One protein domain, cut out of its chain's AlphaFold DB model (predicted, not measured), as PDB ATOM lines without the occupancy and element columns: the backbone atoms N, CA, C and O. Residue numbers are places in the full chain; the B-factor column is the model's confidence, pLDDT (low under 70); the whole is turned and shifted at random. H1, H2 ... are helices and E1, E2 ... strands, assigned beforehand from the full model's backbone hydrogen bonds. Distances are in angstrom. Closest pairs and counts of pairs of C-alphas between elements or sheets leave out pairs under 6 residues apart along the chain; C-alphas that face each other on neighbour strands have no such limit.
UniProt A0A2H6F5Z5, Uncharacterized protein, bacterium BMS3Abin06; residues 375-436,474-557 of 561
ATOM      1  N   ASP A 375       7.661 -12.753   1.381       93.12
ATOM      2  CA  ASP A 375       6.716 -11.761   0.842       93.12
ATOM      3  C   ASP A 375       5.293 -12.327   0.698       93.12
ATOM      4  O   ASP A 375       4.306 -11.628   0.950       93.12
ATOM      5  N   SER A 376       5.169 -13.607   0.328       93.00
ATOM      6  CA  SER A 376       3.872 -14.285   0.257       93.00
ATOM      7  C   SER A 376       3.245 -14.436   1.640       93.00
ATOM      8  O   SER A 376       2.056 -14.168   1.796       93.00
ATOM      9  N   ARG A 377       4.042 -14.791   2.654       94.31
ATOM     10  CA  ARG A 377       3.582 -14.936   4.037       94.31
ATOM     11  C   ARG A 377       3.087 -13.613   4.622       94.31
ATOM     12  O   ARG A 377       2.027 -13.604   5.248       94.31
ATOM     13  N   ILE A 378       3.806 -12.513   4.376       95.38
ATOM     14  CA  ILE A 378       3.376 -11.156   4.749       95.38
ATOM     15  C   ILE A 378       2.096 -10.769   4.004       95.38
ATOM     16  O   ILE A 378       1.179 -10.224   4.607       95.38
ATOM     17  N   SER A 379       1.986 -11.088   2.713       93.44
ATOM     18  CA  SER A 379       0.779 -10.788   1.928       93.44
ATOM     19  C   SER A 379      -0.459 -11.525   2.451       93.44
ATOM     20  O   SER A 379      -1.548 -10.949   2.497       93.44
ATOM     21  N   THR A 380      -0.305 -12.783   2.879       93.12
ATOM     22  CA  THR A 380      -1.366 -13.540   3.559       93.12
ATOM     23  C   THR A 380      -1.762 -12.873   4.871       93.12
ATOM     24  O   THR A 380      -2.946 -12.631   5.080       93.12
ATOM     25  N   MET A 381      -0.785 -12.501   5.702       93.88
ATOM     26  CA  MET A 381      -1.045 -11.823   6.974       93.88
ATOM     27  C   MET A 381      -1.798 -10.502   6.782       93.88
ATOM     28  O   MET A 381      -2.829 -10.275   7.402       93.88
ATOM     29  N   VAL A 382      -1.346  -9.664   5.848       93.56
ATOM     30  CA  VAL A 382      -2.020  -8.412   5.468       93.56
ATOM     31  C   VAL A 382      -3.457  -8.658   5.012       93.56
ATOM     32  O   VAL A 382      -4.351  -7.881   5.339       93.56
ATOM     33  N   SER A 383      -3.698  -9.732   4.258       92.19
ATOM     34  CA  SER A 383      -5.047 -10.080   3.799       92.19
ATOM     35  C   SER A 383      -5.966 -10.461   4.960       92.19
ATOM     36  O   SER A 383      -7.132 -10.081   4.934       92.19
ATOM     37  N   ASN A 384      -5.441 -11.156   5.972       91.81
ATOM     38  CA  ASN A 384      -6.188 -11.495   7.183       91.81
ATOM     39  C   ASN A 384      -6.514 -10.234   7.995       91.81
ATOM     40  O   ASN A 384      -7.677 -10.010   8.308       91.81
ATOM     41  N   ILE A 385      -5.530  -9.352   8.224       91.12
ATOM     42  CA  ILE A 385      -5.754  -8.068   8.915       91.12
ATOM     43  C   ILE A 385      -6.839  -7.256   8.207       91.12
ATOM     44  O   ILE A 385      -7.784  -6.799   8.837       91.12
ATOM     45  N   ASN A 386      -6.735  -7.099   6.886       89.31
ATOM     46  CA  ASN A 386      -7.667  -6.283   6.104       89.31
ATOM     47  C   ASN A 386      -9.068  -6.905   5.965       89.31
ATOM     48  O   ASN A 386     -10.000  -6.211   5.555       89.31
ATOM     49  N   ALA A 387      -9.227  -8.201   6.248       86.69
ATOM     50  CA  ALA A 387     -10.541  -8.836   6.311       86.69
ATOM     51  C   ALA A 387     -11.299  -8.429   7.585       86.69
ATOM     52  O   ALA A 387     -12.521  -8.278   7.534       86.69
ATOM     53  N   ASP A 388     -10.567  -8.197   8.679       74.19
ATOM     54  CA  ASP A 388     -11.122  -7.917  10.005       74.19
ATOM     55  C   ASP A 388     -11.107  -6.415  10.362       74.19
ATOM     56  O   ASP A 388     -12.030  -5.921  11.010       74.19
ATOM     57  N   ALA A 389     -10.104  -5.661   9.895       69.25
ATOM     58  CA  ALA A 389      -9.916  -4.235  10.158       69.25
ATOM     59  C   ALA A 389     -10.039  -3.393   8.862       69.25
ATOM     60  O   ALA A 389      -9.298  -3.608   7.903       69.25
ATOM     61  N   PRO A 390     -10.941  -2.392   8.797       56.25
ATOM     62  CA  PRO A 390     -11.212  -1.630   7.570       56.25
ATOM     63  C   PRO A 390     -10.137  -0.590   7.186       56.25
ATOM     64  O   PRO A 390     -10.260   0.058   6.142       56.25
ATOM     65  N   SER A 391      -9.088  -0.401   7.991       65.19
ATOM     66  CA  SER A 391      -7.904   0.385   7.633       65.19
ATOM     67  C   SER A 391      -6.944  -0.483   6.818       65.19
ATOM     68  O   SER A 391      -6.194  -1.277   7.371       65.19
ATOM     69  N   ALA A 392      -6.972  -0.329   5.490       73.50
ATOM     70  CA  ALA A 392      -6.143  -1.120   4.584       73.50
ATOM     71  C   ALA A 392      -4.641  -0.909   4.860       73.50
ATOM     72  O   ALA A 392      -4.069   0.100   4.442       73.50
ATOM     73  N   VAL A 393      -4.006  -1.870   5.533       87.88
ATOM     74  CA  VAL A 393      -2.547  -1.946   5.677       87.88
ATOM     75  C   VAL A 393      -1.929  -2.607   4.446       87.88
ATOM     76  O   VAL A 393      -2.596  -3.337   3.702       87.88
ATOM     77  N   SER A 394      -0.644  -2.353   4.207       89.81
ATOM     78  CA  SER A 394       0.108  -2.875   3.068       89.81
ATOM     79  C   SER A 394       1.305  -3.714   3.514       89.81
ATOM     80  O   SER A 394       1.827  -3.558   4.612       89.81
ATOM     81  N   ALA A 395       1.819  -4.571   2.628       87.88
ATOM     82  CA  ALA A 395       3.023  -5.356   2.915       87.88
ATOM     83  C   ALA A 395       4.274  -4.492   3.188       87.88
ATOM     84  O   ALA A 395       5.232  -4.972   3.789       87.88
ATOM     85  N   ALA A 396       4.287  -3.226   2.755       87.94
ATOM     86  CA  ALA A 396       5.395  -2.309   3.018       87.94
ATOM     87  C   ALA A 396       5.462  -1.860   4.488       87.94
ATOM     88  O   ALA A 396       6.542  -1.486   4.942       87.94
ATOM     89  N   ASP A 397       4.348  -1.947   5.218       87.62
ATOM     90  CA  ASP A 397       4.245  -1.534   6.622       87.62
ATOM     91  C   ASP A 397       4.853  -2.578   7.580       87.62
ATOM     92  O   ASP A 397       5.186  -2.270   8.722       87.62
ATOM     93  N   PHE A 398       5.073  -3.809   7.102       90.56
ATOM     94  CA  PHE A 398       5.547  -4.950   7.894       90.56
ATOM     95  C   PHE A 398       7.013  -5.282   7.609       90.56
ATOM     96  O   PHE A 398       7.382  -6.419   7.296       90.56
ATOM     97  N   LYS A 399       7.858  -4.251   7.706       89.69
ATOM     98  CA  LYS A 399       9.312  -4.339   7.531       89.69
ATOM     99  C   LYS A 399      10.045  -3.721   8.713       89.69
ATOM    100  O   LYS A 399       9.559  -2.771   9.319       89.69
ATOM    101  N   PHE A 400      11.231  -4.231   9.018       83.50
ATOM    102  CA  PHE A 400      12.158  -3.605   9.955       83.50
ATOM    103  C   PHE A 400      13.486  -3.291   9.270       83.50
ATOM    104  O   PHE A 400      13.857  -3.906   8.267       83.50
ATOM    105  N   TYR A 401      14.189  -2.295   9.802       80.75
ATOM    106  CA  TYR A 401      15.511  -1.917   9.327       80.75
ATOM    107  C   TYR A 401      16.578  -2.702  10.080       80.75
ATOM    108  O   TYR A 401      16.596  -2.715  11.310       80.75
ATOM    109  N   LYS A 402      17.493  -3.317   9.337       79.00
ATOM    110  CA  LYS A 402      18.724  -3.876   9.892       79.00
ATOM    111  C   LYS A 402      19.717  -2.760  10.228       79.00
ATOM    112  O   LYS A 402      19.582  -1.619   9.780       79.00
ATOM    113  N   SER A 403      20.765  -3.117  10.966       71.00
ATOM    114  CA  SER A 403      21.888  -2.234  11.313       71.00
ATOM    115  C   SER A 403      22.598  -1.636  10.088       71.00
ATOM    116  O   SER A 403      23.091  -0.510  10.150       71.00
ATOM    117  N   ASP A 404      22.600  -2.349   8.957       76.06
ATOM    118  CA  ASP A 404      23.140  -1.891   7.668       76.06
ATOM    119  C   ASP A 404      22.215  -0.909   6.910       76.06
ATOM    120  O   ASP A 404      22.572  -0.411   5.841       76.06
ATOM    121  N   GLY A 405      21.032  -0.611   7.461       79.94
ATOM    122  CA  GLY A 405      20.028   0.280   6.882       79.94
ATOM    123  C   GLY A 405      19.139  -0.360   5.812       79.94
ATOM    124  O   GLY A 405      18.253   0.316   5.284       79.94
ATOM    125  N   SER A 406      19.334  -1.638   5.480       85.19
ATOM    126  CA  SER A 406      18.432  -2.358   4.580       85.19
ATOM    127  C   SER A 406      17.170  -2.823   5.309       85.19
ATOM    128  O   SER A 406      17.170  -3.046   6.518       85.19
ATOM    129  N   GLN A 407      16.072  -2.940   4.561       87.25
ATOM    130  CA  GLN A 407      14.799  -3.414   5.090       87.25
ATOM    131  C   GLN A 407      14.639  -4.911   4.855       87.25
ATOM    132  O   GLN A 407      14.878  -5.402   3.751       87.25
ATOM    133  N   VAL A 408      14.137  -5.599   5.867       89.69
ATOM    134  CA  VAL A 408      13.704  -6.995   5.800       89.69
ATOM    135  C   VAL A 408      12.282  -7.099   6.335       89.69
ATOM    136  O   VAL A 408      11.833  -6.246   7.101       89.69
ATOM    137  N   ASN A 409      11.542  -8.106   5.882       93.25
ATOM    138  CA  ASN A 409      10.191  -8.347   6.376       93.25
ATOM    139  C   ASN A 409      10.221  -8.688   7.866       93.25
ATOM    140  O   ASN A 409      11.228  -9.168   8.382       93.25
ATOM    141  N   TRP A 410       9.098  -8.472   8.545       92.00
ATOM    142  CA  TRP A 410       8.925  -8.930   9.920       92.00
ATOM    143  C   TRP A 410       9.248 -10.418  10.093       92.00
ATOM    144  O   TRP A 410       9.019 -11.209   9.171       92.00
ATOM    145  N   PRO A 411       9.760 -10.819  11.268       91.75
ATOM    146  CA  PRO A 411      10.049 -12.216  11.541       91.75
ATOM    147  C   PRO A 411       8.768 -13.058  11.576       91.75
ATOM    148  O   PRO A 411       7.689 -12.570  11.926       91.75
ATOM    149  N   VAL A 412       8.898 -14.350  11.268       92.75
ATOM    150  CA  VAL A 412       7.807 -15.341  11.316       92.75
ATOM    151  C   VAL A 412       7.111 -15.346  12.679       92.75
ATOM    152  O   VAL A 412       5.894 -15.498  12.740       92.75
ATOM    153  N   THR A 413       7.848 -15.118  13.770       91.62
ATOM    154  CA  THR A 413       7.286 -15.034  15.126       91.62
ATOM    155  C   THR A 413       6.214 -13.949  15.236       91.62
ATOM    156  O   THR A 413       5.127 -14.218  15.744       91.62
ATOM    157  N   MET A 414       6.471 -12.761  14.685       92.19
ATOM    158  CA  MET A 414       5.518 -11.653  14.683       92.19
ATOM    159  C   MET A 414       4.363 -11.910  13.710       92.19
ATOM    160  O   MET A 414       3.206 -11.680  14.054       92.19
ATOM    161  N   ALA A 415       4.658 -12.449  12.521       93.69
ATOM    162  CA  ALA A 415       3.627 -12.763  11.534       93.69
ATOM    163  C   ALA A 415       2.603 -13.788  12.055       93.69
ATOM    164  O   ALA A 415       1.402 -13.642  11.832       93.69
ATOM    165  N   VAL A 416       3.067 -14.798  12.796       95.38
ATOM    166  CA  VAL A 416       2.208 -15.811  13.424       95.38
ATOM    167  C   VAL A 416       1.336 -15.210  14.527       95.38
ATOM    168  O   VAL A 416       0.150 -15.525  14.578       95.38
ATOM    169  N   ILE A 417       1.873 -14.333  15.383       95.62
ATOM    170  CA  ILE A 417       1.073 -13.678  16.435       95.62
ATOM    171  C   ILE A 417      -0.044 -12.829  15.818       95.62
ATOM    172  O   ILE A 417      -1.192 -12.910  16.252       95.62
ATOM    173  N   VAL A 418       0.280 -12.038  14.794       94.25
ATOM    174  CA  VAL A 418      -0.691 -11.174  14.107       94.25
ATOM    175  C   VAL A 418      -1.779 -11.995  13.413       94.25
ATOM    176  O   VAL A 418      -2.958 -11.654  13.496       94.25
ATOM    177  N   ASP A 419      -1.422 -13.109  12.774       93.94
ATOM    178  CA  ASP A 419      -2.413 -14.013  12.187       93.94
ATOM    179  C   ASP A 419      -3.278 -14.708  13.227       93.94
ATOM    180  O   ASP A 419      -4.476 -14.869  13.011       93.94
ATOM    181  N   TRP A 420      -2.700 -15.092  14.362       95.94
ATOM    182  CA  TRP A 420      -3.460 -15.658  15.469       95.94
ATOM    183  C   TRP A 420      -4.482 -14.651  16.017       95.94
ATOM    184  O   TRP A 420      -5.632 -15.021  16.255       95.94
ATOM    185  N   VAL A 421      -4.111 -13.370  16.138       95.25
ATOM    186  CA  VAL A 421      -5.048 -12.299  16.517       95.25
ATOM    187  C   VAL A 421      -6.138 -12.098  15.461       95.25
ATOM    188  O   VAL A 421      -7.310 -12.032  15.830       95.25
ATOM    189  N   SER A 422      -5.791 -12.078  14.171       94.25
ATOM    190  CA  SER A 422      -6.789 -12.008  13.086       94.25
ATOM    191  C   SER A 422      -7.758 -13.199  13.151       94.25
ATOM    192  O   SER A 422      -8.971 -13.041  13.137       94.25
ATOM    193  N   ALA A 423      -7.253 -14.419  13.358       93.81
ATOM    194  CA  ALA A 423      -8.098 -15.605  13.498       93.81
ATOM    195  C   ALA A 423      -9.058 -15.517  14.700       93.81
ATOM    196  O   ALA A 423     -10.190 -15.996  14.625       93.81
ATOM    197  N   ILE A 424      -8.629 -14.908  15.807       94.75
ATOM    198  CA  ILE A 424      -9.501 -14.628  16.953       94.75
ATOM    199  C   ILE A 424     -10.587 -13.612  16.580       94.75
ATOM    200  O   ILE A 424     -11.762 -13.848  16.872       94.75
ATOM    201  N   ALA A 425     -10.213 -12.512  15.924       92.31
ATOM    202  CA  ALA A 425     -11.142 -11.467  15.500       92.31
ATOM    203  C   ALA A 425     -12.203 -12.013  14.529       92.31
ATOM    204  O   ALA A 425     -13.402 -11.824  14.750       92.31
ATOM    205  N   ALA A 426     -11.787 -12.798  13.533       92.25
ATOM    206  CA  ALA A 426     -12.672 -13.462  12.577       92.25
ATOM    207  C   ALA A 426     -13.688 -14.415  13.240       92.25
ATOM    208  O   ALA A 426     -14.795 -14.610  12.732       92.25
ATOM    209  N   ASN A 427     -13.344 -14.992  14.397       93.94
ATOM    210  CA  ASN A 427     -14.239 -15.839  15.190       93.94
ATOM    211  C   ASN A 427     -15.138 -15.045  16.159       93.94
ATOM    212  O   ASN A 427     -15.859 -15.646  16.954       93.94
ATOM    213  N   GLY A 428     -15.116 -13.710  16.110       93.12
ATOM    214  CA  GLY A 428     -15.885 -12.833  16.999       93.12
ATOM    215  C   GLY A 428     -15.256 -12.632  18.380       93.12
ATOM    216  O   GLY A 428     -15.901 -12.079  19.272       93.12
ATOM    217  N   GLY A 429     -14.018 -13.097  18.569       95.69
ATOM    218  CA  GLY A 429     -13.213 -12.825  19.747       95.69
ATOM    219  C   GLY A 429     -12.449 -11.506  19.651       95.69
ATOM    220  O   GLY A 429     -12.666 -10.683  18.769       95.69
ATOM    221  N   GLY A 430     -11.535 -11.311  20.593       95.12
ATOM    222  CA  GLY A 430     -10.643 -10.159  20.626       95.12
ATOM    223  C   GLY A 430      -9.605 -10.324  21.723       95.12
ATOM    224  O   GLY A 430      -9.858 -10.998  22.728       95.12
ATOM    225  N   MET A 431      -8.443  -9.713  21.525       96.00
ATOM    226  CA  MET A 431      -7.366  -9.677  22.506       96.00
ATOM    227  C   MET A 431      -7.325  -8.299  23.158       96.00
ATOM    228  O   MET A 431      -7.500  -7.283  22.496       96.00
ATOM    229  N   THR A 432      -7.078  -8.265  24.462       97.00
ATOM    230  CA  THR A 432      -6.851  -7.015  25.193       97.00
ATOM    231  C   THR A 432      -5.577  -7.129  26.002       97.00
ATOM    232  O   THR A 432      -5.251  -8.215  26.489       97.00
ATOM    233  N   TYR A 433      -4.913  -6.010  26.246       97.88
ATOM    234  CA  TYR A 433      -3.762  -5.956  27.130       97.88
ATOM    235  C   TYR A 433      -3.856  -4.753  28.063       97.88
ATOM    236  O   TYR A 433      -4.199  -3.654  27.642       97.88
ATOM    237  N   THR A 434      -3.575  -4.976  29.345       97.06
ATOM    238  CA  THR A 434      -3.410  -3.889  30.316       97.06
ATOM    239  C   THR A 434      -1.920  -3.604  30.467       97.06
ATOM    240  O   THR A 434      -1.218  -4.479  30.975       97.06
ATOM    241  N   PRO A 435      -1.420  -2.426  30.055       94.44
ATOM    242  CA  PRO A 435      -0.006  -2.115  30.195       94.44
ATOM    243  C   PRO A 435       0.484  -2.270  31.632       94.44
ATOM    244  O   PRO A 435      -0.213  -1.916  32.589       94.44
ATOM    245  N   ASP A 436       1.686  -2.815  31.769       94.44
ATOM    246  CA  ASP A 436       2.359  -2.967  33.045       94.44
ATOM    247  C   ASP A 436       2.670  -1.596  33.668       94.44
ATOM    248  O   ASP A 436       2.708  -0.564  32.996       94.44
ATOM    249  N   THR A 474       3.118   4.236  24.811       91.69
ATOM    250  CA  THR A 474       2.454   4.576  23.558       91.69
ATOM    251  C   THR A 474       0.993   4.125  23.586       91.69
ATOM    252  O   THR A 474       0.693   2.945  23.753       91.69
ATOM    253  N   ASP A 475       0.061   5.057  23.372       90.62
ATOM    254  CA  ASP A 475      -1.343   4.726  23.113       90.62
ATOM    255  C   ASP A 475      -1.509   4.355  21.632       90.62
ATOM    256  O   ASP A 475      -1.788   5.203  20.780       90.62
ATOM    257  N   PHE A 476      -1.275   3.081  21.317       91.00
ATOM    258  CA  PHE A 476      -1.356   2.553  19.954       91.00
ATOM    259  C   PHE A 476      -2.772   2.643  19.360       91.00
ATOM    260  O   PHE A 476      -2.910   2.859  18.156       91.00
ATOM    261  N   GLU A 477      -3.823   2.556  20.181       90.19
ATOM    262  CA  GLU A 477      -5.209   2.709  19.716       90.19
ATOM    263  C   GLU A 477      -5.475   4.138  19.231       90.19
ATOM    264  O   GLU A 477      -6.073   4.341  18.171       90.19
ATOM    265  N   SER A 478      -4.953   5.146  19.941       87.50
ATOM    266  CA  SER A 478      -5.057   6.550  19.514       87.50
ATOM    267  C   SER A 478      -4.364   6.843  18.176       87.50
ATOM    268  O   SER A 478      -4.690   7.830  17.514       87.50
ATOM    269  N   GLN A 479      -3.448   5.967  17.743       85.38
ATOM    270  CA  GLN A 479      -2.787   6.038  16.436       85.38
ATOM    271  C   GLN A 479      -3.606   5.389  15.309       85.38
ATOM    272  O   GLN A 479      -3.159   5.351  14.164       85.38
ATOM    273  N   GLY A 480      -4.813   4.900  15.608       85.81
ATOM    274  CA  GLY A 480      -5.696   4.252  14.640       85.81
ATOM    275  C   GLY A 480      -5.380   2.774  14.399       85.81
ATOM    276  O   GLY A 480      -5.867   2.211  13.418       85.81
ATOM    277  N   ILE A 481      -4.578   2.150  15.268       87.94
ATOM    278  CA  ILE A 481      -4.368   0.699  15.273       87.94
ATOM    279  C   ILE A 481      -5.556   0.058  15.995       87.94
ATOM    280  O   ILE A 481      -5.941   0.506  17.072       87.94
ATOM    281  N   ASP A 482      -6.148  -0.985  15.410       89.88
ATOM    282  CA  ASP A 482      -7.235  -1.718  16.065       89.88
ATOM    283  C   ASP A 482      -6.777  -2.322  17.408       89.88
ATOM    284  O   ASP A 482      -5.639  -2.781  17.541       89.88
ATOM    285  N   ALA A 483      -7.672  -2.320  18.400       91.06
ATOM    286  CA  ALA A 483      -7.372  -2.634  19.798       91.06
ATOM    287  C   ALA A 483      -6.683  -3.995  20.004       91.06
ATOM    288  O   ALA A 483      -5.790  -4.127  20.852       91.06
ATOM    289  N   SER A 484      -7.041  -5.012  19.209       92.38
ATOM    290  CA  SER A 484      -6.427  -6.338  19.353       92.38
ATOM    291  C   SER A 484      -4.975  -6.348  18.869       92.38
ATOM    292  O   SER A 484      -4.125  -6.980  19.495       92.38
ATOM    293  N   TYR A 485      -4.653  -5.608  17.803       92.81
ATOM    294  CA  TYR A 485      -3.273  -5.472  17.327       92.81
ATOM    295  C   TYR A 485      -2.475  -4.463  18.160       92.81
ATOM    296  O   TYR A 485      -1.298  -4.695  18.433       92.81
ATOM    297  N   ALA A 486      -3.111  -3.388  18.639       92.88
ATOM    298  CA  ALA A 486      -2.529  -2.432  19.582       92.88
ATOM    299  C   ALA A 486      -2.023  -3.137  20.853       92.88
ATOM    300  O   ALA A 486      -0.942  -2.822  21.354       92.88
ATOM    301  N   SER A 487      -2.748  -4.164  21.309       95.94
ATOM    302  CA  SER A 487      -2.340  -5.013  22.432       95.94
ATOM    303  C   SER A 487      -1.002  -5.728  22.193       95.94
ATOM    304  O   SER A 487      -0.220  -5.858  23.130       95.94
ATOM    305  N   ILE A 488      -0.696  -6.159  20.962       94.75
ATOM    306  CA  ILE A 488       0.589  -6.805  20.628       94.75
ATOM    307  C   ILE A 488       1.744  -5.814  20.820       94.75
ATOM    308  O   ILE A 488       2.736  -6.133  21.475       94.75
ATOM    309  N   PHE A 489       1.604  -4.600  20.282       93.31
ATOM    310  CA  PHE A 489       2.639  -3.569  20.384       93.31
ATOM    311  C   PHE A 489       2.826  -3.074  21.820       93.31
ATOM    312  O   PHE A 489       3.959  -2.869  22.247       93.31
ATOM    313  N   ALA A 490       1.741  -2.953  22.590       95.38
ATOM    314  CA  ALA A 490       1.813  -2.592  24.003       95.38
ATOM    315  C   ALA A 490       2.569  -3.647  24.835       95.38
ATOM    316  O   ALA A 490       3.390  -3.286  25.677       95.38
ATOM    317  N   ILE A 491       2.366  -4.943  24.561       96.44
ATOM    318  CA  ILE A 491       3.154  -6.015  25.192       96.44
ATOM    319  C   ILE A 491       4.633  -5.890  24.821       96.44
ATOM    320  O   ILE A 491       5.497  -5.998  25.691       96.44
ATOM    321  N   GLN A 492       4.938  -5.675  23.539       93.62
ATOM    322  CA  GLN A 492       6.317  -5.541  23.073       93.62
ATOM    323  C   GLN A 492       7.019  -4.325  23.705       93.62
ATOM    324  O   GLN A 492       8.183  -4.426  24.094       93.62
ATOM    325  N   GLU A 493       6.315  -3.200  23.854       94.25
ATOM    326  CA  GLU A 493       6.824  -2.010  24.544       94.25
ATOM    327  C   GLU A 493       7.140  -2.302  26.019       94.25
ATOM    328  O   GLU A 493       8.211  -1.924  26.494       94.25
ATOM    329  N   ASP A 494       6.278  -3.035  26.731       96.75
ATOM    330  CA  ASP A 494       6.538  -3.425  28.123       96.75
ATOM    331  C   ASP A 494       7.708  -4.403  28.266       96.75
ATOM    332  O   ASP A 494       8.523  -4.252  29.178       96.75
ATOM    333  N   ILE A 495       7.845  -5.371  27.354       93.94
ATOM    334  CA  ILE A 495       9.020  -6.253  27.315       93.94
ATOM    335  C   ILE A 495      10.293  -5.417  27.134       93.94
ATOM    336  O   ILE A 495      11.256  -5.612  27.875       93.94
ATOM    337  N   MET A 496      10.289  -4.454  26.209       91.88
ATOM    338  CA  MET A 496      11.422  -3.555  25.983       91.88
ATOM    339  C   MET A 496      11.729  -2.707  27.229       91.88
ATOM    340  O   MET A 496      12.890  -2.577  27.610       91.88
ATOM    341  N   ILE A 497      10.715  -2.165  27.911       94.06
ATOM    342  CA  ILE A 497      10.903  -1.430  29.174       94.06
ATOM    343  C   ILE A 497      11.586  -2.322  30.220       94.06
ATOM    344  O   ILE A 497      12.568  -1.898  30.834       94.06
ATOM    345  N   LEU A 498      11.118  -3.561  30.397       92.81
ATOM    346  CA  LEU A 498      11.727  -4.525  31.319       92.81
ATOM    347  C   LEU A 498      13.177  -4.862  30.935       92.81
ATOM    348  O   LEU A 498      14.025  -4.982  31.822       92.81
ATOM    349  N   GLU A 499      13.491  -4.966  29.641       89.75
ATOM    350  CA  GLU A 499      14.864  -5.173  29.159       89.75
ATOM    351  C   GLU A 499      15.780  -3.993  29.511       89.75
ATOM    352  O   GLU A 499      16.879  -4.207  30.023       89.75
ATOM    353  N   PHE A 500      15.325  -2.749  29.326       89.50
ATOM    354  CA  PHE A 500      16.105  -1.561  29.693       89.50
ATOM    355  C   PHE A 500      16.269  -1.402  31.211       89.50
ATOM    356  O   PHE A 500      17.335  -0.984  31.670       89.50
ATOM    357  N   VAL A 501      15.252  -1.764  32.005       89.94
ATOM    358  CA  VAL A 501      15.368  -1.834  33.474       89.94
ATOM    359  C   VAL A 501      16.426  -2.859  33.876       89.94
ATOM    360  O   VAL A 501      17.271  -2.565  34.731       89.94
ATOM    361  N   ARG A 502      16.414  -4.041  33.244       88.06
ATOM    362  CA  ARG A 502      17.440  -5.065  33.457       88.06
ATOM    363  C   ARG A 502      18.818  -4.502  33.125       88.06
ATOM    364  O   ARG A 502      19.670  -4.516  34.003       88.06
ATOM    365  N   TRP A 503      19.035  -3.955  31.930       85.06
ATOM    366  CA  TRP A 503      20.350  -3.453  31.509       85.06
ATOM    367  C   TRP A 503      20.922  -2.389  32.445       85.06
ATOM    368  O   TRP A 503      22.073  -2.508  32.860       85.06
ATOM    369  N   GLY A 504      20.120  -1.397  32.851       85.44
ATOM    370  CA  GLY A 504      20.579  -0.386  33.810       85.44
ATOM    371  C   GLY A 504      20.960  -0.984  35.170       85.44
ATOM    372  O   GLY A 504      21.908  -0.538  35.814       85.44
ATOM    373  N   SER A 505      20.260  -2.039  35.593       87.19
ATOM    374  CA  SER A 505      20.574  -2.753  36.832       87.19
ATOM    375  C   SER A 505      21.821  -3.636  36.696       87.19
ATOM    376  O   SER A 505      22.616  -3.716  37.630       87.19
ATOM    377  N   GLN A 506      22.021  -4.267  35.535       83.06
ATOM    378  CA  GLN A 506      23.198  -5.090  35.244       83.06
ATOM    379  C   GLN A 506      24.467  -4.242  35.168       83.06
ATOM    380  O   GLN A 506      25.500  -4.643  35.700       83.06
ATOM    381  N   GLU A 507      24.394  -3.049  34.574       81.81
ATOM    382  CA  GLU A 507      25.503  -2.092  34.570       81.81
ATOM    383  C   GLU A 507      25.906  -1.713  36.004       81.81
ATOM    384  O   GLU A 507      27.089  -1.726  36.344       81.81
ATOM    385  N   ALA A 508      24.924  -1.459  36.876       84.25
ATOM    386  CA  ALA A 508      25.169  -1.150  38.284       84.25
ATOM    387  C   ALA A 508      25.742  -2.339  39.080       84.25
ATOM    388  O   ALA A 508      26.535  -2.131  39.999       84.25
ATOM    389  N   ALA A 509      25.358  -3.572  38.737       77.31
ATOM    390  CA  ALA A 509      25.870  -4.794  39.359       77.31
ATOM    391  C   ALA A 509      27.325  -5.116  38.960       77.31
ATOM    392  O   ALA A 509      28.040  -5.787  39.708       77.31
ATOM    393  N   GLY A 510      27.799  -4.626  37.808       80.31
ATOM    394  CA  GLY A 510      29.167  -4.850  37.340       80.31
ATOM    395  C   GLY A 510      29.516  -6.342  37.259       80.31
ATOM    396  O   GLY A 510      28.791  -7.122  36.651       80.31
ATOM    397  N   ASN A 511      30.615  -6.750  37.903       70.50
ATOM    398  CA  ASN A 511      31.085  -8.144  37.902       70.50
ATOM    399  C   ASN A 511      30.497  -9.004  39.043       70.50
ATOM    400  O   ASN A 511      30.961 -10.127  39.254       70.50
ATOM    401  N   ASP A 512      29.527  -8.498  39.817       72.19
ATOM    402  CA  ASP A 512      28.861  -9.288  40.858       72.19
ATOM    403  C   ASP A 512      27.855 -10.258  40.227       72.19
ATOM    404  O   ASP A 512      26.694  -9.930  39.997       72.19
ATOM    405  N   MET A 513      28.308 -11.481  39.965       66.44
ATOM    406  CA  MET A 513      27.497 -12.529  39.346       66.44
ATOM    407  C   MET A 513      26.257 -12.920  40.168       66.44
ATOM    408  O   MET A 513      25.254 -13.300  39.569       66.44
ATOM    409  N   SER A 514      26.278 -12.793  41.503       66.25
ATOM    410  CA  SER A 514      25.085 -13.067  42.327       66.25
ATOM    411  C   SER A 514      24.019 -11.998  42.097       66.25
ATOM    412  O   SER A 514      22.830 -12.297  41.980       66.25
ATOM    413  N   ALA A 515      24.450 -10.736  42.002       73.56
ATOM    414  CA  ALA A 515      23.569  -9.638  41.638       73.56
ATOM    415  C   ALA A 515      23.063  -9.787  40.193       73.56
ATOM    416  O   ALA A 515      21.861  -9.666  39.967       73.56
ATOM    417  N   GLN A 516      23.936 -10.125  39.234       74.19
ATOM    418  CA  GLN A 516      23.543 -10.395  37.843       74.19
ATOM    419  C   GLN A 516      22.480 -11.502  37.754       74.19
ATOM    420  O   GLN A 516      21.500 -11.367  37.024       74.19
ATOM    421  N   GLU A 517      22.623 -12.568  38.541       69.31
ATOM    422  CA  GLU A 517      21.656 -13.661  38.584       69.31
ATOM    423  C   GLU A 517      20.286 -13.220  39.108       69.31
ATOM    424  O   GLU A 517      19.258 -13.502  38.487       69.31
ATOM    425  N   ALA A 518      20.263 -12.523  40.247       74.75
ATOM    426  CA  ALA A 518      19.021 -12.026  40.826       74.75
ATOM    427  C   ALA A 518      18.271 -11.119  39.834       74.75
ATOM    428  O   ALA A 518      17.040 -11.158  39.763       74.75
ATOM    429  N   LEU A 519      19.013 -10.349  39.033       82.56
ATOM    430  CA  LEU A 519      18.468  -9.497  37.980       82.56
ATOM    431  C   LEU A 519      17.915 -10.296  36.795       82.56
ATOM    432  O   LEU A 519      16.802 -10.008  36.360       82.56
ATOM    433  N   GLU A 520      18.625 -11.315  36.302       79.38
ATOM    434  CA  GLU A 520      18.119 -12.184  35.225       79.38
ATOM    435  C   GLU A 520      16.863 -12.950  35.654       79.38
ATOM    436  O   GLU A 520      15.887 -13.036  34.901       79.38
ATOM    437  N   LYS A 521      16.839 -13.447  36.897       77.62
ATOM    438  CA  LYS A 521      15.646 -14.078  37.463       77.62
ATOM    439  C   LYS A 521      14.485 -13.089  37.564       77.62
ATOM    440  O   LYS A 521      13.384 -13.403  37.118       77.62
ATOM    441  N   SER A 522      14.729 -11.902  38.120       83.62
ATOM    442  CA  SER A 522      13.717 -10.847  38.253       83.62
ATOM    443  C   SER A 522      13.136 -10.441  36.896       83.62
ATOM    444  O   SER A 522      11.917 -10.328  36.747       83.62
ATOM    445  N   PHE A 523      13.988 -10.294  35.879       88.06
ATOM    446  CA  PHE A 523      13.567 -10.028  34.509       88.06
ATOM    447  C   PHE A 523      12.694 -11.158  33.954       88.06
ATOM    448  O   PHE A 523      11.596 -10.897  33.466       88.06
ATOM    449  N   SER A 524      13.138 -12.414  34.069       84.00
ATOM    450  CA  SER A 524      12.367 -13.569  33.597       84.00
ATOM    451  C   SER A 524      10.999 -13.676  34.279       84.00
ATOM    452  O   SER A 524       9.996 -13.902  33.600       84.00
ATOM    453  N   ASP A 525      10.941 -13.487  35.600       85.88
ATOM    454  CA  ASP A 525       9.695 -13.518  36.374       85.88
ATOM    455  C   ASP A 525       8.759 -12.367  35.961       85.88
ATOM    456  O   ASP A 525       7.561 -12.584  35.768       85.88
ATOM    457  N   SER A 526       9.303 -11.161  35.755       90.62
ATOM    458  CA  SER A 526       8.535  -9.977  35.339       90.62
ATOM    459  C   SER A 526       7.965 -10.133  33.928       90.62
ATOM    460  O   SER A 526       6.779  -9.891  33.711       90.62
ATOM    461  N   VAL A 527       8.766 -10.624  32.975       90.69
ATOM    462  CA  VAL A 527       8.302 -10.909  31.607       90.69
ATOM    463  C   VAL A 527       7.219 -11.989  31.619       90.69
ATOM    464  O   VAL A 527       6.194 -11.841  30.957       90.69
ATOM    465  N   ALA A 528       7.390 -13.058  32.403       89.06
ATOM    466  CA  ALA A 528       6.368 -14.097  32.532       89.06
ATOM    467  C   ALA A 528       5.059 -13.553  33.137       89.06
ATOM    468  O   ALA A 528       3.967 -13.948  32.706       89.06
ATOM    469  N   ALA A 529       5.150 -12.629  34.098       92.31
ATOM    470  CA  ALA A 529       3.997 -12.005  34.742       92.31
ATOM    471  C   ALA A 529       3.134 -11.185  33.768       92.31
ATOM    472  O   ALA A 529       1.911 -11.177  33.940       92.31
ATOM    473  N   LEU A 530       3.715 -10.614  32.700       96.19
ATOM    474  CA  LEU A 530       2.970  -9.893  31.652       96.19
ATOM    475  C   LEU A 530       1.860 -10.741  31.018       96.19
ATOM    476  O   LEU A 530       0.840 -10.211  30.582       96.19
ATOM    477  N   SER A 531       1.995 -12.072  31.018       96.12
ATOM    478  CA  SER A 531       0.929 -12.962  30.541       96.12
ATOM    479  C   SER A 531      -0.387 -12.779  31.308       96.12
ATOM    480  O   SER A 531      -1.455 -12.951  30.728       96.12
ATOM    481  N   SER A 532      -0.346 -12.376  32.581       96.50
ATOM    482  CA  SER A 532      -1.549 -12.123  33.391       96.50
ATOM    483  C   SER A 532      -2.300 -10.864  32.963       96.50
ATOM    484  O   SER A 532      -3.505 -10.766  33.200       96.50
ATOM    485  N   ASN A 533      -1.613  -9.942  32.288       97.62
ATOM    486  CA  ASN A 533      -2.182  -8.700  31.775       97.62
ATOM    487  C   ASN A 533      -2.890  -8.890  30.422       97.62
ATOM    488  O   ASN A 533      -3.608  -7.996  29.968       97.62
ATOM    489  N   ILE A 534      -2.715 -10.052  29.781       97.94
ATOM    490  CA  ILE A 534      -3.425 -10.421  28.553       97.94
ATOM    491  C   ILE A 534      -4.837 -10.901  28.911       97.94
ATOM    492  O   ILE A 534      -5.020 -11.819  29.719       97.94
ATOM    493  N   GLY A 535      -5.842 -10.317  28.269       97.38
ATOM    494  CA  GLY A 535      -7.259 -10.649  28.406       97.38
ATOM    495  C   GLY A 535      -7.934 -10.911  27.060       97.38
ATOM    496  O   GLY A 535      -7.276 -10.970  26.024       97.38
ATOM    497  N   GLY A 536      -9.256 -11.078  27.094       97.00
ATOM    498  CA  GLY A 536     -10.076 -11.286  25.902       97.00
ATOM    499  C   GLY A 536     -10.567 -12.722  25.710       97.00
ATOM    500  O   GLY A 536     -10.485 -13.565  26.613       97.00
ATOM    501  N   THR A 537     -11.115 -12.992  24.528       97.81
ATOM    502  CA  THR A 537     -11.718 -14.283  24.166       97.81
ATOM    503  C   THR A 537     -11.301 -14.698  22.763       97.81
ATOM    504  O   THR A 537     -11.040 -13.846  21.924       97.81
ATOM    505  N   THR A 538     -11.246 -16.001  22.507       96.50
ATOM    506  CA  THR A 538     -10.859 -16.563  21.201       96.50
ATOM    507  C   THR A 538     -12.003 -16.591  20.182       96.50
ATOM    508  O   THR A 538     -11.739 -16.601  18.986       96.50
ATOM    509  N   ASP A 539     -13.255 -16.591  20.645       95.31
ATOM    510  CA  ASP A 539     -14.471 -16.760  19.827       95.31
ATOM    511  C   ASP A 539     -15.657 -15.894  20.319       95.31
ATOM    512  O   ASP A 539     -16.824 -16.188  20.063       95.31
ATOM    513  N   GLY A 540     -15.374 -14.878  21.138       94.75
ATOM    514  CA  GLY A 540     -16.381 -14.047  21.806       94.75
ATOM    515  C   GLY A 540     -16.875 -14.603  23.149       94.75
ATOM    516  O   GLY A 540     -17.574 -13.903  23.882       94.75
ATOM    517  N   SER A 541     -16.514 -15.841  23.509       95.69
ATOM    518  CA  SER A 541     -16.986 -16.511  24.733       95.69
ATOM    519  C   SER A 541     -15.898 -17.259  25.513       95.69
ATOM    520  O   SER A 541     -15.867 -17.218  26.744       95.69
ATOM    521  N   THR A 542     -14.972 -17.909  24.817       97.81
ATOM    522  CA  THR A 542     -13.912 -18.737  25.380       97.81
ATOM    523  C   THR A 542     -12.718 -17.859  25.726       97.81
ATOM    524  O   THR A 542     -12.039 -17.350  24.834       97.81
ATOM    525  N   ALA A 543     -12.440 -17.684  27.019       97.94
ATOM    526  CA  ALA A 543     -11.291 -16.911  27.485       97.94
ATOM    527  C   ALA A 543      -9.973 -17.446  26.901       97.94
ATOM    528  O   ALA A 543      -9.770 -18.659  26.802       97.94
ATOM    529  N   ILE A 544      -9.053 -16.541  26.556       98.00
ATOM    530  CA  ILE A 544      -7.711 -16.924  26.103       98.00
ATOM    531  C   ILE A 544      -7.018 -17.700  27.235       98.00
ATOM    532  O   ILE A 544      -6.957 -17.237  28.376       98.00
ATOM    533  N   SER A 545      -6.519 -18.901  26.937       97.69
ATOM    534  CA  SER A 545      -5.904 -19.780  27.938       97.69
ATOM    535  C   SER A 545      -4.533 -19.267  28.388       97.69
ATOM    536  O   SER A 545      -3.857 -18.543  27.657       97.69
ATOM    537  N   SER A 546      -4.075 -19.676  29.576       96.69
ATOM    538  CA  SER A 546      -2.724 -19.345  30.059       96.69
ATOM    539  C   SER A 546      -1.632 -19.812  29.093       96.69
ATOM    540  O   SER A 546      -0.675 -19.086  28.863       96.69
ATOM    541  N   THR A 547      -1.804 -20.982  28.473       96.38
ATOM    542  CA  THR A 547      -0.869 -21.529  27.480       96.38
ATOM    543  C   THR A 547      -0.735 -20.624  26.254       96.38
ATOM    544  O   THR A 547       0.383 -20.347  25.830       96.38
ATOM    545  N   LEU A 548      -1.851 -20.113  25.721       97.56
ATOM    546  CA  LEU A 548      -1.831 -19.169  24.597       97.56
ATOM    547  C   LEU A 548      -1.166 -17.845  24.998       97.56
ATOM    548  O   LEU A 548      -0.308 -17.346  24.276       97.56
ATOM    549  N   LYS A 549      -1.489 -17.316  26.186       97.75
ATOM    550  CA  LYS A 549      -0.876 -16.084  26.713       97.75
ATOM    551  C   LYS A 549       0.642 -16.219  26.858       97.75
ATOM    552  O   LYS A 549       1.379 -15.345  26.417       97.75
ATOM    553  N   SER A 550       1.124 -17.325  27.429       95.31
ATOM    554  CA  SER A 550       2.561 -17.590  27.562       95.31
ATOM    555  C   SER A 550       3.259 -17.747  26.210       95.31
ATOM    556  O   SER A 550       4.397 -17.299  26.068       95.31
ATOM    557  N   ALA A 551       2.596 -18.336  25.210       96.25
ATOM    558  CA  ALA A 551       3.144 -18.441  23.860       96.25
ATOM    559  C   ALA A 551       3.311 -17.060  23.201       96.25
ATOM    560  O   ALA A 551       4.369 -16.794  22.638       96.25
ATOM    561  N   VAL A 552       2.334 -16.153  23.356       96.62
ATOM    562  CA  VAL A 552       2.443 -14.758  22.881       96.62
ATOM    563  C   VAL A 552       3.639 -14.049  23.520       96.62
ATOM    564  O   VAL A 552       4.478 -13.513  22.801       96.62
ATOM    565  N   ILE A 553       3.770 -14.101  24.852       95.25
ATOM    566  CA  ILE A 553       4.919 -13.496  25.554       95.25
ATOM    567  C   ILE A 553       6.246 -14.081  25.059       95.25
ATOM    568  O   ILE A 553       7.196 -13.341  24.823       95.25
ATOM    569  N   THR A 554       6.312 -15.401  24.867       92.25
ATOM    570  CA  THR A 554       7.533 -16.083  24.409       92.25
ATOM    571  C   THR A 554       7.968 -15.590  23.031       92.25
ATOM    572  O   THR A 554       9.143 -15.301  22.842       92.25
ATOM    573  N   LEU A 555       7.036 -15.458  22.082       92.94
ATOM    574  CA  LEU A 555       7.357 -15.038  20.714       92.94
ATOM    575  C   LEU A 555       7.654 -13.536  20.572       92.94
ATOM    576  O   LEU A 555       8.340 -13.164  19.620       92.94
ATOM    577  N   LEU A 556       7.152 -12.695  21.485       91.50
ATOM    578  CA  LEU A 556       7.432 -11.251  21.520       91.50
ATOM    579  C   LEU A 556       8.712 -10.892  22.278       91.50
ATOM    580  O   LEU A 556       9.242  -9.796  22.097       91.50
ATOM    581  N   LYS A 557       9.212 -11.791  23.129       84.38
ATOM    582  CA  LYS A 557      10.494 -11.604  23.805       84.38
ATOM    583  C   LYS A 557      11.622 -11.601  22.772       84.38
ATOM    584  O   LYS A 557      11.596 -12.396  21.830       84.38
TER     585      LYS A 557
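AT A GLANCE: This is residues 375 to 436 and 474 to 557 of the 561 residues of an uncharacterized protein of bacterium BMS3Abin06 (UniProt A0A2H6F5Z5). What is the shape? A long helical hairpin, H3 and H4, makes the longest axis; where H3 begins and H4 ends, a two-stranded sheet, E3 and E4, lies beside it, and H5 packs on H3, H4 and H2, with H1 packing on H2. A small strand hairpin, E1 and E2, lies by the first residues of H1 and H2, apart from H3, H4 and H5. What is the make-up? The printed part has 146 residues, mostly helix in class, in the order H1 E1 E2 H2 E3 H3 H4 E4 H5, with both two-stranded sheets antiparallel. It is only just compact, close to loose, with a radius of gyration of the C-alphas of 17.1 A and spans of 52 by 42 by 26 A.

HOW THE PARTS SIT: What surrounds the larger strand pair? E3, residues 430 to 433, and E4, residues 534 to 537, are antiparallel, with N 535 and O 432 within hydrogen-bond range at 2.8 A. The closest C-alphas of E3 and H3, residues 483 to 509, are those of Met 431 and Ser 484, 4.7 A apart. H3 and H4, residues 513 to 533, form a helical hairpin and touch at a shallow tilt of 13 degrees, opposite ways, closest at the C-alphas of Ala 509 and Ala 515, 5.8 A. What does the last helix touch? H5, residues 546 to 556, touches residues 527 to 532 alone of H4 at a steep tilt of 58 degrees, closest at C-alphas 531 and 549, 5.3 A. It touches residues 413 to 417 alone of H2, residues 412 to 426, closest at C-alphas 413 and 555, 5.6 A. What remains? H1, residues 375 to 388, touches H2 at a shallow tilt of 25 degrees, the same way, closest at C-alphas 381 and 419, 5.8 A. E1, residues 399 to 401, and E2, residues 407 to 409, form an antiparallel hairpin, with N 400 and O 408 within hydrogen-bond range at 2.8 A. How complete are the helix backbones? Every O i to N i+4 pair is within hydrogen-bond range in H1, H2 and H5, against 22 of 23 in H3 and 14 of 17 in H4.

IN THESE COORDINATES: Which elements are longest? From first to last C-alpha, H3 measures 38.6 A, H4 30.9 A, H2 20.6 A and H1 20.4 A. Where are the anchors? H1 begins at C-alpha 375, (6.716, -11.761, 0.842), and H5 ends at C-alpha 556, (7.432, -11.251, 21.520).

THE WHOLE: How large is it? The two C-alphas farthest apart, Pro 390 and Asp 512, are 52.7 A apart. Where is it cut or uncertain? Residues 437 to 473 are not printed, with 12.1 A between C-alphas 436 and 474, and of the links printed whole none is long. The pLDDT is under 70 at residues 389 to 391, 513 to 514 and 517.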